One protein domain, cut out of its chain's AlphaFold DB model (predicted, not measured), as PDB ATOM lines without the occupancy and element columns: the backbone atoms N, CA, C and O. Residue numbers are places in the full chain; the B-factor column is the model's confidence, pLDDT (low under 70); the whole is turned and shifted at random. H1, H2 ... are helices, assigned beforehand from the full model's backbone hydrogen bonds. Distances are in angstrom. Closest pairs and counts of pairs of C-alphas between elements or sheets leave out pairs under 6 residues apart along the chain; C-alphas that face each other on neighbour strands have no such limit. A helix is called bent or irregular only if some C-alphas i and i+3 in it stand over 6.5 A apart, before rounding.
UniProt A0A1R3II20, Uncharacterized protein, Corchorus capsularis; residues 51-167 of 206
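Overview. This is residues 51 to 167 of the 206 residues of an uncharacterized protein of Corchorus capsularis (UniProt A0A1R3II20). What shape do these atoms make? H3, H4 and H5 fold back and forth as two successive helical hairpins that share H4, while H2 crosses H3 and the short H1 lies at the end of the body away from the last residues of H5. H3 is nearest the middle, and H5 is the longest helix. What is it built of? The printed part has 117 residues with five named helices, H1 to H5 in chain order, and no named strand; the class is all helix. How large is it? It is compact, with a radius of gyration of the C-alphas of 14.7 A, yet elongated, spanning 51 by 27 by 25 A.

Along the chain. What comes first? Residues 51 to 62 hold no named element; H1, residues 63 to 69, begins at C-alpha 63 (-16.957, 46.173, 17.347) and is 10.0 A long. What follows? H2, residues 77 to 90, is 20.3 A long and irregular, with C-alphas 78 and 81 7.1 A apart. H3, residues 100 to 115, is 22.6 A long and begins at C-alpha 100 (-14.079, 57.869, 10.868). Where do the last helices run? H4, residues 124 to 139, is 22.0 A long; H5, residues 145 to 165, is 30.7 A long and ends at C-alpha 165 (-3.361, 19.483, 2.804).

Arrangement. What does H1 meet? It is close to H3 but not clearly touching, the closest C-alphas being those of Leu 63 and Ala 108, 7.3 A apart. H1 and H2 are near each other, with 6 pairs of C-alphas within 10 A. How does H2 stand to H3? They touch, with the C-alphas of Ala 83 and Tyr 107 closest at 5.8 A, about perpendicular at 79 degrees; H3 does so with residues 107 to 111 alone. Which helices form hairpins? H3 and H4 touch as a hairpin, closest at the C-alphas of Ala 109 and Trp 130, 5.6 A apart, opposite ways at a shallow tilt of 34 degrees, only just short of steep. H4, with residues 127 to 134 alone, touches H5 as a hairpin, closest at the C-alphas of Cys 134 and Glu 148, 6.8 A apart, opposite ways at a shallow tilt of 15 degrees. Are the helix backbones complete? Every O i to N i+4 pair is within hydrogen-bond range in H1, H3, H4 and H5, and 8 of 10 are in H2.

Size, cuts and confidence. How far does it reach? The two C-alphas farthest apart, those of Val 71 and Gly 167, are 51.5 A apart. Is any link cut or long? The printed part has no cut; the link from H4 to H5 is tight and the others between helices are short. Where is confidence low? The model's pLDDT is under 70 at residues 91 to 98 and residue 167.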
ATOM      1  N   ILE A  51     -13.741  42.011  -4.976       91.62
ATOM      2  CA  ILE A  51     -14.844  41.989  -4.013       91.62
ATOM      3  C   ILE A  51     -15.238  43.422  -3.622       91.62
ATOM      4  O   ILE A  51     -14.468  44.158  -3.007       91.62
ATOM      5  N   VAL A  52     -16.495  43.772  -3.909       88.56
ATOM      6  CA  VAL A  52     -17.119  45.082  -3.616       88.56
ATOM      7  C   VAL A  52     -18.140  45.026  -2.469       88.56
ATOM      8  O   VAL A  52     -19.011  45.886  -2.331       88.56
ATOM      9  N   LYS A  53     -18.085  43.982  -1.634       90.12
ATOM     10  CA  LYS A  53     -19.035  43.783  -0.529       90.12
ATOM     11  C   LYS A  53     -18.976  44.961   0.453       90.12
ATOM     12  O   LYS A  53     -17.917  45.302   0.965       90.12
ATOM     13  N   LYS A  54     -20.132  45.535   0.803       92.94
ATOM     14  CA  LYS A  54     -20.210  46.563   1.851       92.94
ATOM     15  C   LYS A  54     -19.976  45.936   3.230       92.94
ATOM     16  O   LYS A  54     -20.805  45.149   3.693       92.94
ATOM     17  N   VAL A  55     -18.887  46.303   3.902       96.00
ATOM     18  CA  VAL A  55     -18.597  45.875   5.279       96.00
ATOM     19  C   VAL A  55     -19.235  46.848   6.278       96.00
ATOM     20  O   VAL A  55     -19.361  48.045   6.011       96.00
ATOM     21  N   LYS A  56     -19.714  46.307   7.402       95.94
ATOM     22  CA  LYS A  56     -20.385  47.003   8.506       95.94
ATOM     23  C   LYS A  56     -19.715  46.610   9.824       95.94
ATOM     24  O   LYS A  56     -18.996  45.613   9.855       95.94
ATOM     25  N   PHE A  57     -19.987  47.352  10.898       95.69
ATOM     26  CA  PHE A  57     -19.423  47.054  12.219       95.69
ATOM     27  C   PHE A  57     -19.814  45.669  12.734       95.69
ATOM     28  O   PHE A  57     -18.938  44.943  13.177       95.69
ATOM     29  N   SER A  58     -21.065  45.254  12.528       95.81
ATOM     30  CA  SER A  58     -21.568  43.927  12.903       95.81
ATOM     31  C   SER A  58     -20.876  42.739  12.220       95.81
ATOM     32  O   SER A  58     -21.135  41.593  12.570       95.81
ATOM     33  N   HIS A  59     -20.013  42.971  11.223       96.56
ATOM     34  CA  HIS A  59     -19.184  41.910  10.641       96.56
ATOM     35  C   HIS A  59     -17.887  41.654  11.430       96.56
ATOM     36  O   HIS A  59     -17.139  40.738  11.078       96.56
ATOM     37  N   PHE A  60     -17.579  42.483  12.428       97.00
ATOM     38  CA  PHE A  60     -16.423  42.354  13.307       97.00
ATOM     39  C   PHE A  60     -16.908  42.093  14.727       97.00
ATOM     40  O   PHE A  60     -17.696  42.871  15.266       97.00
ATOM     41  N   ASP A  61     -16.426  41.006  15.322       94.00
ATOM     42  CA  ASP A  61     -16.900  40.549  16.625       94.00
ATOM     43  C   ASP A  61     -16.653  41.625  17.698       94.00
ATOM     44  O   ASP A  61     -15.520  42.070  17.905       94.00
ATOM     45  N   GLY A  62     -17.727  42.065  18.364       93.69
ATOM     46  CA  GLY A  62     -17.686  43.030  19.468       93.69
ATOM     47  C   GLY A  62     -17.437  44.491  19.073       93.69
ATOM     48  O   GLY A  62     -17.336  45.346  19.954       93.69
ATOM     49  N   LEU A  63     -17.291  44.810  17.778       95.94
ATOM     50  CA  LEU A  63     -16.957  46.173  17.347       95.94
ATOM     51  C   LEU A  63     -18.118  47.150  17.554       95.94
ATOM     52  O   LEU A  63     -17.893  48.292  17.950       95.94
ATOM     53  N   GLU A  64     -19.345  46.729  17.252       94.75
ATOM     54  CA  GLU A  64     -20.525  47.587  17.373       94.75
ATOM     55  C   GLU A  64     -20.798  47.930  18.842       94.75
ATOM     56  O   GLU A  64     -20.969  49.101  19.180       94.75
ATOM     57  N   GLU A  65     -20.713  46.937  19.725       94.62
ATOM     58  CA  GLU A  65     -20.846  47.088  21.172       94.62
ATOM     59  C   GLU A  65     -19.754  48.001  21.736       94.62
ATOM     60  O   GLU A  65     -20.044  48.971  22.437       94.62
ATOM     61  N   ALA A  66     -18.494  47.765  21.365       94.12
ATOM     62  CA  ALA A  66     -17.387  48.572  21.857       94.12
ATOM     63  C   ALA A  66     -17.469  50.038  21.401       94.12
ATOM     64  O   ALA A  66     -17.036  50.936  22.126       94.12
ATOM     65  N   LEU A  67     -18.024  50.307  20.215       92.31
ATOM     66  CA  LEU A  67     -18.265  51.670  19.734       92.31
ATOM     67  C   LEU A  67     -19.415  52.364  20.474       92.31
ATOM     68  O   LEU A  67     -19.358  53.582  20.635       92.31
ATOM     69  N   LEU A  68     -20.428  51.625  20.936       90.81
ATOM     70  CA  LEU A  68     -21.509  52.170  21.768       90.81
ATOM     71  C   LEU A  68     -21.018  52.559  23.169       90.81
ATOM     72  O   LEU A  68     -21.479  53.555  23.722       90.81
ATOM     73  N   GLU A  69     -20.076  51.797  23.728       90.25
ATOM     74  CA  GLU A  69     -19.470  52.061  25.043       90.25
ATOM     75  C   GLU A  69     -18.383  53.145  25.009       90.25
ATOM     76  O   GLU A  69     -18.017  53.714  26.040       90.25
ATOM     77  N   THR A  70     -17.842  53.437  23.827       88.50
ATOM     78  CA  THR A  70     -16.775  54.423  23.649       88.50
ATOM     79  C   THR A  70     -17.361  55.826  23.467       88.50
ATOM     80  O   THR A  70     -18.407  56.014  22.846       88.50
ATOM     81  N   VAL A  71     -16.672  56.851  23.986       85.44
ATOM     82  CA  VAL A  71     -17.047  58.255  23.742       85.44
ATOM     83  C   VAL A  71     -17.152  58.488  22.236       85.44
ATOM     84  O   VAL A  71     -16.246  58.127  21.489       85.44
ATOM     85  N   ARG A  72     -18.257  59.090  21.779       77.94
ATOM     86  CA  ARG A  72     -18.531  59.293  20.349       77.94
ATOM     87  C   ARG A  72     -17.321  59.910  19.636       77.94
ATOM     88  O   ARG A  72     -16.941  61.043  19.925       77.94
ATOM     89  N   GLY A  73     -16.785  59.182  18.657       74.94
ATOM     90  CA  GLY A  73     -15.640  59.603  17.843       74.94
ATOM     91  C   GLY A  73     -14.263  59.233  18.408       74.94
ATOM     92  O   GLY A  73     -13.265  59.535  17.756       74.94
ATOM     93  N   ASP A  74     -14.188  58.588  19.577       88.12
ATOM     94  CA  ASP A  74     -12.958  57.973  20.087       88.12
ATOM     95  C   ASP A  74     -12.826  56.514  19.606       88.12
ATOM     96  O   ASP A  74     -13.783  55.870  19.171       88.12
ATOM     97  N   ILE A  75     -11.603  55.996  19.671       91.38
ATOM     98  CA  ILE A  75     -11.247  54.637  19.265       91.38
ATOM     99  C   ILE A  75     -11.450  53.694  20.464       91.38
ATOM    100  O   ILE A  75     -10.892  53.961  21.534       91.38
ATOM    101  N   PRO A  76     -12.162  52.561  20.313       94.00
ATOM    102  CA  PRO A  76     -12.274  51.545  21.355       94.00
ATOM    103  C   PRO A  76     -10.918  51.105  21.906       94.00
ATOM    104  O   PRO A  76      -9.951  50.930  21.160       94.00
ATOM    105  N   LYS A  77     -10.838  50.886  23.226       93.81
ATOM    106  CA  LYS A  77      -9.569  50.651  23.944       93.81
ATOM    107  C   LYS A  77      -8.710  49.546  23.320       93.81
ATOM    108  O   LYS A  77      -7.507  49.739  23.176       93.81
ATOM    109  N   TYR A  78      -9.318  48.430  22.922       94.94
ATOM    110  CA  TYR A  78      -8.605  47.287  22.340       94.94
ATOM    111  C   TYR A  78      -8.030  47.565  20.938       94.94
ATOM    112  O   TYR A  78      -7.105  46.880  20.512       94.94
ATOM    113  N   LEU A  79      -8.533  48.590  20.240       95.69
ATOM    114  CA  LEU A  79      -8.060  48.993  18.914       95.69
ATOM    115  C   LEU A  79      -7.025  50.117  18.953       95.69
ATOM    116  O   LEU A  79      -6.388  50.368  17.932       95.69
ATOM    117  N   LYS A  80      -6.814  50.784  20.098       93.81
ATOM    118  CA  LYS A  80      -5.902  51.940  20.199       93.81
ATOM    119  C   LYS A  80      -4.477  51.604  19.752       93.81
ATOM    120  O   LYS A  80      -3.850  52.402  19.055       93.81
ATOM    121  N   ASP A  81      -3.984  50.412  20.082       95.12
ATOM    122  CA  ASP A  81      -2.648  49.979  19.665       95.12
ATOM    123  C   ASP A  81      -2.533  49.741  18.158       95.12
ATOM    124  O   ASP A  81      -1.563  50.186  17.541       95.12
ATOM    125  N   ILE A  82      -3.529  49.095  17.545       95.00
ATOM    126  CA  ILE A  82      -3.576  48.914  16.089       95.00
ATOM    127  C   ILE A  82      -3.706  50.262  15.384       95.00
ATOM    128  O   ILE A  82      -2.971  50.530  14.434       95.00
ATOM    129  N   ALA A  83      -4.584  51.137  15.876       92.06
ATOM    130  CA  ALA A  83      -4.781  52.463  15.313       92.06
ATOM    131  C   ALA A  83      -3.477  53.263  15.293       92.06
ATOM    132  O   ALA A  83      -3.116  53.808  14.253       92.06
ATOM    133  N   ARG A  84      -2.722  53.251  16.398       91.69
ATOM    134  CA  ARG A  84      -1.405  53.892  16.492       91.69
ATOM    135  C   ARG A  84      -0.406  53.318  15.484       91.69
ATOM    136  O   ARG A  84       0.295  54.088  14.830       91.69
ATOM    137  N   LYS A  85      -0.336  51.988  15.331       92.50
ATOM    138  CA  LYS A  85       0.544  51.333  14.339       92.50
ATOM    139  C   LYS A  85       0.194  51.766  12.910       92.50
ATOM    140  O   LYS A  85       1.088  52.082  12.132       92.50
ATOM    141  N   ILE A  86      -1.096  51.817  12.579       89.94
ATOM    142  CA  ILE A  86      -1.565  52.213  11.246       89.94
ATOM    143  C   ILE A  86      -1.348  53.704  10.992       89.94
ATOM    144  O   ILE A  86      -0.850  54.067   9.935       89.94
ATOM    145  N   GLN A  87      -1.663  54.571  11.953       87.81
ATOM    146  CA  GLN A  87      -1.427  56.014  11.841       87.81
ATOM    147  C   GLN A  87       0.053  56.319  11.593       87.81
ATOM    148  O   GLN A  87       0.369  57.101  10.696       87.81
ATOM    149  N   ALA A  88       0.951  55.639  12.315       87.44
ATOM    150  CA  ALA A  88       2.391  55.741  12.097       87.44
ATOM    151  C   ALA A  88       2.805  55.270  10.692       87.44
ATOM    152  O   ALA A  88       3.617  55.927  10.047       87.44
ATOM    153  N   ALA A  89       2.224  54.173  10.195       85.69
ATOM    154  CA  ALA A  89       2.507  53.654   8.856       85.69
ATOM    155  C   ALA A  89       1.971  54.556   7.727       85.69
ATOM    156  O   ALA A  89       2.602  54.672   6.680       85.69
ATOM    157  N   CYS A  90       0.821  55.202   7.930       76.75
ATOM    158  CA  CYS A  90       0.199  56.091   6.946       76.75
ATOM    159  C   CYS A  90       0.711  57.538   7.006       76.75
ATOM    160  O   CYS A  90       0.348  58.334   6.144       76.75
ATOM    161  N   GLY A  91       1.472  57.915   8.040       66.56
ATOM    162  CA  GLY A  91       1.841  59.310   8.296       66.56
ATOM    163  C   GLY A  91       0.646  60.215   8.635       66.56
ATOM    164  O   GLY A  91       0.720  61.426   8.447       66.56
ATOM    165  N   ILE A  92      -0.470  59.641   9.104       64.38
ATOM    166  CA  ILE A  92      -1.700  60.382   9.427       64.38
ATOM    167  C   ILE A  92      -1.627  60.844  10.884       64.38
ATOM    168  O   ILE A  92      -1.635  60.019  11.796       64.38
ATOM    169  N   THR A  93      -1.600  62.159  11.102       55.22
ATOM    170  CA  THR A  93      -1.561  62.783  12.436       55.22
ATOM    171  C   THR A  93      -2.941  63.142  12.990       55.22
ATOM    172  O   THR A  93      -3.089  63.238  14.206       55.22
ATOM    173  N   GLU A  94      -3.971  63.278  12.146       52.38
ATOM    174  CA  GLU A  94      -5.335  63.595  12.592       52.38
ATOM    175  C   GLU A  94      -6.399  62.731  11.902       52.38
ATOM    176  O   GLU A  94      -6.595  62.765  10.689       52.38
ATOM    177  N   THR A  95      -7.153  61.975  12.702       53.50
ATOM    178  CA  THR A  95      -8.329  61.189  12.292       53.50
ATOM    179  C   THR A  95      -9.628  62.003  12.352       53.50
ATOM    180  O   THR A  95     -10.710  61.458  12.571       53.50
ATOM    181  N   ARG A  96      -9.551  63.324  12.147       51.34
ATOM    182  CA  ARG A  96     -10.719  64.220  12.108       51.34
ATOM    183  C   ARG A  96     -11.300  64.295  10.696       51.34
ATOM    184  O   ARG A  96     -11.341  65.357  10.096       51.34
ATOM    185  N   ASN A  97     -11.730  63.159  10.153       55.41
ATOM    186  CA  ASN A  97     -12.309  63.097   8.810       55.41
ATOM    187  C   ASN A  97     -13.709  62.473   8.815       55.41
ATOM    188  O   ASN A  97     -14.030  61.612   9.633       55.41
ATOM    189  N   VAL A  98     -14.507  62.874   7.820       58.34
ATOM    190  CA  VAL A  98     -15.887  62.439   7.497       58.34
ATOM    191  C   VAL A  98     -16.033  60.905   7.382       58.34
ATOM    192  O   VAL A  98     -17.135  60.364   7.411       58.34
ATOM    193  N   HIS A  99     -14.915  60.179   7.329       78.31
ATOM    194  CA  HIS A  99     -14.842  58.731   7.160       78.31
ATOM    195  C   HIS A  99     -14.315  57.976   8.395       78.31
ATOM    196  O   HIS A  99     -13.793  56.871   8.257       78.31
ATOM    197  N   HIS A 100     -14.470  58.527   9.608       84.94
ATOM    198  CA  HIS A 100     -14.079  57.869  10.868       84.94
ATOM    199  C   HIS A 100     -14.575  56.413  10.972       84.94
ATOM    200  O   HIS A 100     -13.817  55.517  11.335       84.94
ATOM    201  N   ASN A 101     -15.812  56.144  10.543       89.31
ATOM    202  CA  ASN A 101     -16.374  54.790  10.538       89.31
ATOM    203  C   ASN A 101     -15.572  53.807   9.668       89.31
ATOM    204  O   ASN A 101     -15.433  52.643  10.021       89.31
ATOM    205  N   ILE A 102     -15.025  54.262   8.539       91.31
ATOM    206  CA  ILE A 102     -14.233  53.414   7.639       91.31
ATOM    207  C   ILE A 102     -12.875  53.101   8.269       91.31
ATOM    208  O   ILE A 102     -12.441  51.953   8.229       91.31
ATOM    209  N   LEU A 103     -12.244  54.076   8.933       90.56
ATOM    210  CA  LEU A 103     -11.027  53.825   9.715       90.56
ATOM    211  C   LEU A 103     -11.261  52.794  10.815       90.56
ATOM    212  O   LEU A 103     -10.427  51.911  10.998       90.56
ATOM    213  N   MET A 104     -12.407  52.854  11.496       93.19
ATOM    214  CA  MET A 104     -12.735  51.864  12.518       93.19
ATOM    215  C   MET A 104     -12.829  50.442  11.958       93.19
ATOM    216  O   MET A 104     -12.331  49.510  12.588       93.19
ATOM    217  N   LEU A 105     -13.387  50.275  10.754       95.69
ATOM    218  CA  LEU A 105     -13.387  48.982  10.063       95.69
ATOM    219  C   LEU A 105     -11.960  48.527   9.730       95.69
ATOM    220  O   LEU A 105     -11.636  47.363   9.939       95.69
ATOM    221  N   VAL A 106     -11.090  49.428   9.257       94.88
ATOM    222  CA  VAL A 106      -9.681  49.103   8.966       94.88
ATOM    223  C   VAL A 106      -8.948  48.656  10.232       94.88
ATOM    224  O   VAL A 106      -8.246  47.646  10.202       94.88
ATOM    225  N   TYR A 107      -9.137  49.356  11.354       95.31
ATOM    226  CA  TYR A 107      -8.543  48.975  12.638       95.31
ATOM    227  C   TYR A 107      -9.021  47.599  13.091       95.31
ATOM    228  O   TYR A 107      -8.199  46.773  13.480       95.31
ATOM    229  N   ALA A 108     -10.319  47.319  12.980       97.12
ATOM    230  CA  ALA A 108     -10.871  46.017  13.329       97.12
ATOM    231  C   ALA A 108     -10.365  44.891  12.411       97.12
ATOM    232  O   ALA A 108     -10.009  43.823  12.900       97.12
ATOM    233  N   ALA A 109     -10.255  45.135  11.102       97.31
ATOM    234  CA  ALA A 109      -9.710  44.162  10.158       97.31
ATOM    235  C   ALA A 109      -8.252  43.815  10.474       97.31
ATOM    236  O   ALA A 109      -7.907  42.640  10.565       97.31
ATOM    237  N   VAL A 110      -7.399  44.820  10.690       96.38
ATOM    238  CA  VAL A 110      -5.986  44.589  11.031       96.38
ATOM    239  C   VAL A 110      -5.841  43.959  12.418       96.38
ATOM    240  O   VAL A 110      -4.976  43.107  12.611       96.38
ATOM    241  N   TYR A 111      -6.708  44.310  13.368       96.94
ATOM    242  CA  TYR A 111      -6.758  43.645  14.666       96.94
ATOM    243  C   TYR A 111      -7.095  42.156  14.530       96.94
ATOM    244  O   TYR A 111      -6.372  41.323  15.066       96.94
ATOM    245  N   GLU A 112      -8.136  41.791  13.774       96.94
ATOM    246  CA  GLU A 112      -8.462  40.382  13.522       96.94
ATOM    247  C   GLU A 112      -7.319  39.627  12.831       96.94
ATOM    248  O   GLU A 112      -7.069  38.475  13.182       96.94
ATOM    249  N   MET A 113      -6.602  40.260  11.889       95.75
ATOM    250  CA  MET A 113      -5.396  39.673  11.289       95.75
ATOM    251  C   MET A 113      -4.325  39.391  12.349       95.75
ATOM    252  O   MET A 113      -3.750  38.307  12.352       95.75
ATOM    253  N   GLU A 114      -4.082  40.331  13.270       94.56
ATOM    254  CA  GLU A 114      -3.115  40.169  14.367       94.56
ATOM    255  C   GLU A 114      -3.532  39.061  15.351       94.56
ATOM    256  O   GLU A 114      -2.681  38.330  15.866       94.56
ATOM    257  N   GLN A 115      -4.836  38.889  15.588       94.25
ATOM    258  CA  GLN A 115      -5.361  37.814  16.437       94.25
ATOM    259  C   GLN A 115      -5.410  36.448  15.732       94.25
ATOM    260  O   GLN A 115      -5.446  35.412  16.401       94.25
ATOM    261  N   CYS A 116      -5.395  36.402  14.397       93.44
ATOM    262  CA  CYS A 116      -5.449  35.164  13.619       93.44
ATOM    263  C   CYS A 116      -4.081  34.460  13.583       93.44
ATOM    264  O   CYS A 116      -3.348  34.516  12.596       93.44
ATOM    265  N   LYS A 117      -3.732  33.769  14.674       88.69
ATOM    266  CA  LYS A 117      -2.432  33.101  14.880       88.69
ATOM    267  C   LYS A 117      -2.309  31.746  14.168       88.69
ATOM    268  O   LYS A 117      -2.026  30.743  14.812       88.69
ATOM    269  N   GLY A 118      -2.518  31.716  12.855       88.88
ATOM    270  CA  GLY A 118      -2.380  30.498  12.056       88.88
ATOM    271  C   GLY A 118      -3.104  30.585  10.718       88.88
ATOM    272  O   GLY A 118      -4.175  31.189  10.620       88.88
ATOM    273  N   VAL A 119      -2.525  29.978   9.682       91.12
ATOM    274  CA  VAL A 119      -3.140  29.905   8.343       91.12
ATOM    275  C   VAL A 119      -4.296  28.906   8.302       91.12
ATOM    276  O   VAL A 119      -5.207  29.050   7.497       91.12
ATOM    277  N   GLU A 120      -4.300  27.937   9.211       89.69
ATOM    278  CA  GLU A 120      -5.342  26.936   9.415       89.69
ATOM    279  C   GLU A 120      -6.657  27.526   9.946       89.69
ATOM    280  O   GLU A 120      -7.716  26.924   9.788       89.69
ATOM    281  N   LEU A 121      -6.600  28.718  10.548       91.44
ATOM    282  CA  LEU A 121      -7.769  29.467  11.019       91.44
ATOM    283  C   LEU A 121      -8.350  30.389   9.937       91.44
ATOM    284  O   LEU A 121      -9.378  31.040  10.156       91.44
ATOM    285  N   LEU A 122      -7.681  30.494   8.785       93.38
ATOM    286  CA  LEU A 122      -8.152  31.296   7.667       93.38
ATOM    287  C   LEU A 122      -9.219  30.537   6.883       93.38
ATOM    288  O   LEU A 122      -9.166  29.327   6.686       93.38
ATOM    289  N   ASN A 123     -10.179  31.297   6.379       92.06
ATOM    290  CA  ASN A 123     -11.140  30.837   5.398       92.06
ATOM    291  C   ASN A 123     -11.415  31.969   4.406       92.06
ATOM    292  O   ASN A 123     -11.048  33.129   4.630       92.06
ATOM    293  N   TRP A 124     -12.066  31.623   3.298       91.62
ATOM    294  CA  TRP A 124     -12.343  32.583   2.236       91.62
ATOM    295  C   TRP A 124     -13.210  33.759   2.708       91.62
ATOM    296  O   TRP A 124     -12.997  34.883   2.257       91.62
ATOM    297  N   ASP A 125     -14.135  33.540   3.645       93.62
ATOM    298  CA  ASP A 125     -15.018  34.590   4.163       93.62
ATOM    299  C   ASP A 125     -14.256  35.649   4.965       93.62
ATOM    300  O   ASP A 125     -14.502  36.845   4.793       93.62
ATOM    301  N   ARG A 126     -13.285  35.236   5.791       95.00
ATOM    302  CA  ARG A 126     -12.387  36.149   6.516       95.00
ATOM    303  C   ARG A 126     -11.542  36.976   5.553       95.00
ATOM    304  O   ARG A 126     -11.534  38.201   5.659       95.00
ATOM    305  N   LEU A 127     -10.909  36.328   4.573       95.38
ATOM    306  CA  LEU A 127     -10.116  37.015   3.545       95.38
ATOM    307  C   LEU A 127     -10.970  38.019   2.765       95.38
ATOM    308  O   LEU A 127     -10.591  39.179   2.611       95.38
ATOM    309  N   SER A 128     -12.157  37.588   2.338       95.31
ATOM    310  CA  SER A 128     -13.118  38.416   1.611       95.31
ATOM    311  C   SER A 128     -13.567  39.618   2.435       95.31
ATOM    312  O   SER A 128     -13.663  40.719   1.903       95.31
ATOM    313  N   LYS A 129     -13.822  39.431   3.738       97.00
ATOM    314  CA  LYS A 129     -14.180  40.514   4.661       97.00
ATOM    315  C   LYS A 129     -13.066  41.554   4.739       97.00
ATOM    316  O   LYS A 129     -13.334  42.737   4.556       97.00
ATOM    317  N   TRP A 130     -11.831  41.123   4.972       97.50
ATOM    318  CA  TRP A 130     -10.704  42.039   5.120       97.50
ATOM    319  C   TRP A 130     -10.365  42.787   3.828       97.50
ATOM    320  O   TRP A 130     -10.115  43.992   3.867       97.50
ATOM    321  N   VAL A 131     -10.406  42.109   2.678       97.00
ATOM    322  CA  VAL A 131     -10.190  42.754   1.375       97.00
ATOM    323  C   VAL A 131     -11.312  43.730   1.047       97.00
ATOM    324  O   VAL A 131     -11.030  44.853   0.639       97.00
ATOM    325  N   ALA A 132     -12.567  43.371   1.315       96.69
ATOM    326  CA  ALA A 132     -13.691  44.286   1.153       96.69
ATOM    327  C   ALA A 132     -13.538  45.548   2.023       96.69
ATOM    328  O   ALA A 132     -13.765  46.657   1.544       96.69
ATOM    329  N   THR A 133     -13.084  45.406   3.273       96.56
ATOM    330  CA  THR A 133     -12.758  46.548   4.141       96.56
ATOM    331  C   THR A 133     -11.639  47.411   3.558       96.56
ATOM    332  O   THR A 133     -11.751  48.636   3.552       96.56
ATOM    333  N   CYS A 134     -10.577  46.789   3.041       94.69
ATOM    334  CA  CYS A 134      -9.476  47.497   2.396       94.69
ATOM    335  C   CYS A 134      -9.954  48.272   1.155       94.69
ATOM    336  O   CYS A 134      -9.608  49.440   0.995       94.69
ATOM    337  N   ASN A 135     -10.795  47.664   0.314       94.50
ATOM    338  CA  ASN A 135     -11.376  48.307  -0.866       94.50
ATOM    339  C   ASN A 135     -12.259  49.502  -0.481       94.50
ATOM    340  O   ASN A 135     -12.057  50.591  -1.006       94.50
ATOM    341  N   GLN A 136     -13.133  49.360   0.521       93.25
ATOM    342  CA  GLN A 136     -13.926  50.486   1.030       93.25
ATOM    343  C   GLN A 136     -13.062  51.641   1.553       93.25
ATOM    344  O   GLN A 136     -13.430  52.807   1.407       93.25
ATOM    345  N   ALA A 137     -11.920  51.338   2.175       91.44
ATOM    346  CA  ALA A 137     -10.979  52.359   2.617       91.44
ATOM    347  C   ALA A 137     -10.290  53.060   1.437       91.44
ATOM    348  O   ALA A 137     -10.177  54.286   1.445       91.44
ATOM    349  N   LYS A 138      -9.892  52.310   0.403       90.50
ATOM    350  CA  LYS A 138      -9.334  52.873  -0.839       90.50
ATOM    351  C   LYS A 138     -10.336  53.790  -1.536       90.50
ATOM    352  O   LYS A 138      -9.973  54.907  -1.891       90.50
ATOM    353  N   ASP A 139     -11.588  53.356  -1.659       90.31
ATOM    354  CA  ASP A 139     -12.666  54.134  -2.282       90.31
ATOM    355  C   ASP A 139     -12.949  55.441  -1.521       90.31
ATOM    356  O   ASP A 139     -13.331  56.445  -2.116       90.31
ATOM    357  N   ALA A 140     -12.711  55.452  -0.206       88.56
ATOM    358  CA  ALA A 140     -12.794  56.640   0.642       88.56
ATOM    359  C   ALA A 140     -11.503  57.489   0.672       88.56
ATOM    360  O   ALA A 140     -11.415  58.437   1.452       88.56
ATOM    361  N   GLY A 141     -10.501  57.163  -0.150       87.81
ATOM    362  CA  GLY A 141      -9.259  57.928  -0.294       87.81
ATOM    363  C   GLY A 141      -8.174  57.626   0.744       87.81
ATOM    364  O   GLY A 141      -7.187  58.359   0.823       87.81
ATOM    365  N   PHE A 142      -8.310  56.567   1.548       86.31
ATOM    366  CA  PHE A 142      -7.279  56.196   2.520       86.31
ATOM    367  C   PHE A 142      -6.075  55.511   1.864       86.31
ATOM    368  O   PHE A 142      -6.206  54.636   1.005       86.31
ATOM    369  N   GLN A 143      -4.874  55.840   2.349       87.81
ATOM    370  CA  GLN A 143      -3.632  55.181   1.945       87.81
ATOM    371  C   GLN A 143      -3.453  53.843   2.680       87.81
ATOM    372  O   GLN A 143      -2.801  53.769   3.719       87.81
ATOM    373  N   VAL A 144      -4.031  52.771   2.131       88.00
ATOM    374  CA  VAL A 144      -3.992  51.410   2.712       88.00
ATOM    375  C   VAL A 144      -3.194  50.404   1.872       88.00
ATOM    376  O   VAL A 144      -3.359  49.196   2.017       88.00
ATOM    377  N   LYS A 145      -2.284  50.882   1.011       90.06
ATOM    378  CA  LYS A 145      -1.465  50.026   0.131       90.06
ATOM    379  C   LYS A 145      -0.677  48.959   0.903       90.06
ATOM    380  O   LYS A 145      -0.604  47.816   0.469       90.06
ATOM    381  N   PHE A 146      -0.151  49.303   2.077       90.12
ATOM    382  CA  PHE A 146       0.570  48.349   2.926       90.12
ATOM    383  C   PHE A 146      -0.336  47.212   3.441       90.12
ATOM    384  O   PHE A 146       0.116  46.074   3.550       90.12
ATOM    385  N   VAL A 147      -1.619  47.493   3.720       92.38
ATOM    386  CA  VAL A 147      -2.609  46.474   4.117       92.38
ATOM    387  C   VAL A 147      -2.927  45.571   2.930       92.38
ATOM    388  O   VAL A 147      -2.958  44.353   3.080       92.38
ATOM    389  N   GLU A 148      -3.107  46.153   1.744       92.50
ATOM    390  CA  GLU A 148      -3.341  45.416   0.499       92.50
ATOM    391  C   GLU A 148      -2.190  44.446   0.190       92.50
ATOM    392  O   GLU A 148      -2.417  43.258  -0.034       92.50
ATOM    393  N   GLU A 149      -0.943  44.921   0.243       93.44
ATOM    394  CA  GLU A 149       0.249  44.090   0.043       93.44
ATOM    395  C   GLU A 149       0.361  42.974   1.088       93.44
ATOM    396  O   GLU A 149       0.768  41.853   0.769       93.44
ATOM    397  N   HIS A 150      -0.019  43.251   2.338       94.94
ATOM    398  CA  HIS A 150      -0.043  42.238   3.385       94.94
ATOM    399  C   HIS A 150      -1.129  41.181   3.130       94.94
ATOM    400  O   HIS A 150      -0.857  39.986   3.231       94.94
ATOM    401  N   LEU A 151      -2.327  41.591   2.706       95.38
ATOM    402  CA  LEU A 151      -3.421  40.686   2.344       95.38
ATOM    403  C   LEU A 151      -3.060  39.760   1.177       95.38
ATOM    404  O   LEU A 151      -3.411  38.581   1.218       95.38
ATOM    405  N   LYS A 152      -2.294  40.237   0.186       94.62
ATOM    406  CA  LYS A 152      -1.749  39.378  -0.887       94.62
ATOM    407  C   LYS A 152      -0.852  38.273  -0.329       94.62
ATOM    408  O   LYS A 152      -0.993  37.111  -0.698       94.62
ATOM    409  N   LYS A 153       0.028  38.607   0.620       94.31
ATOM    410  CA  LYS A 153       0.884  37.611   1.289       94.31
ATOM    411  C   LYS A 153       0.060  36.601   2.089       94.31
ATOM    412  O   LYS A 153       0.359  35.410   2.040       94.31
ATOM    413  N   ILE A 154      -0.987  37.054   2.784       95.12
ATOM    414  CA  ILE A 154      -1.912  36.168   3.507       95.12
ATOM    415  C   ILE A 154      -2.623  35.216   2.530       95.12
ATOM    416  O   ILE A 154      -2.694  34.020   2.802       95.12
ATOM    417  N   LEU A 155      -3.100  35.707   1.381       94.12
ATOM    418  CA  LEU A 155      -3.726  34.880   0.343       94.12
ATOM    419  C   LEU A 155      -2.785  33.773  -0.150       94.12
ATOM    420  O   LEU A 155      -3.187  32.615  -0.251       94.12
ATOM    421  N   TYR A 156      -1.521  34.112  -0.408       92.56
ATOM    422  CA  TYR A 156      -0.518  33.137  -0.841       92.56
ATOM    423  C   TYR A 156      -0.223  32.104   0.243       92.56
ATOM    424  O   TYR A 156      -0.106  30.916  -0.051       92.56
ATOM    425  N   ALA A 157      -0.158  32.531   1.506       92.44
ATOM    426  CA  ALA A 157       0.010  31.624   2.632       92.44
ATOM    427  C   ALA A 157      -1.192  30.670   2.783       92.44
ATOM    428  O   ALA A 157      -0.996  29.472   2.986       92.44
ATOM    429  N   PHE A 158      -2.418  31.177   2.619       91.56
ATOM    430  CA  PHE A 158      -3.647  30.382   2.635       91.56
ATOM    431  C   PHE A 158      -3.672  29.340   1.508       91.56
ATOM    432  O   PHE A 158      -3.914  28.160   1.757       91.56
ATOM    433  N   HIS A 159      -3.343  29.746   0.279       88.38
ATOM    434  CA  HIS A 159      -3.274  28.824  -0.854       88.38
ATOM    435  C   HIS A 159      -2.163  27.775  -0.669       88.38
ATOM    436  O   HIS A 159      -2.399  26.578  -0.823       88.38
ATOM    437  N   GLY A 160      -0.970  28.202  -0.245       87.44
ATOM    438  CA  GLY A 160       0.152  27.308   0.043       87.44
ATOM    439  C   GLY A 160      -0.132  26.311   1.171       87.44
ATOM    440  O   GLY A 160       0.387  25.196   1.148       87.44
ATOM    441  N   PHE A 161      -0.972  26.673   2.145       85.75
ATOM    442  CA  PHE A 161      -1.473  25.735   3.148       85.75
ATOM    443  C   PHE A 161      -2.398  24.683   2.524       85.75
ATOM    444  O   PHE A 161      -2.208  23.491   2.765       85.75
ATOM    445  N   GLY A 162      -3.323  25.095   1.652       82.94
ATOM    446  CA  GLY A 162      -4.187  24.181   0.898       82.94
ATOM    447  C   GLY A 162      -3.406  23.144   0.080       82.94
ATOM    448  O   GLY A 162      -3.742  21.963   0.117       82.94
ATOM    449  N   LEU A 163      -2.309  23.556  -0.566       81.38
ATOM    450  CA  LEU A 163      -1.420  22.656  -1.319       81.38
ATOM    451  C   LEU A 163      -0.743  21.584  -0.452       81.38
ATOM    452  O   LEU A 163      -0.426  20.509  -0.946       81.38
ATOM    453  N   LYS A 164      -0.497  21.857   0.833       79.75
ATOM    454  CA  LYS A 164       0.064  20.860   1.763       79.75
ATOM    455  C   LYS A 164      -0.995  19.863   2.229       79.75
ATOM    456  O   LYS A 164      -0.677  18.712   2.504       79.75
ATOM    457  N   MET A 165      -2.246  20.307   2.331       76.12
ATOM    458  CA  MET A 165      -3.361  19.483   2.804       76.12
ATOM    459  C   MET A 165      -3.906  18.537   1.728       76.12
ATOM    460  O   MET A 165      -4.550  17.550   2.067       76.12
ATOM    461  N   SER A 166      -3.626  18.784   0.443       74.50
ATOM    462  CA  SER A 166      -4.042  17.920  -0.673       74.50
ATOM    463  C   SER A 166      -3.238  16.613  -0.809       74.50
ATOM    464  O   SER A 166      -3.409  15.888  -1.785       74.50
ATOM    465  N   GLY A 167      -2.405  16.268   0.183       61.97
ATOM    466  CA  GLY A 167      -1.817  14.930   0.347       61.97
ATOM    467  C   GLY A 167      -0.475  14.693  -0.353       61.97
ATOM    468  O   GLY A 167       0.082  13.605  -0.227       61.97
TER     469      GLY A 167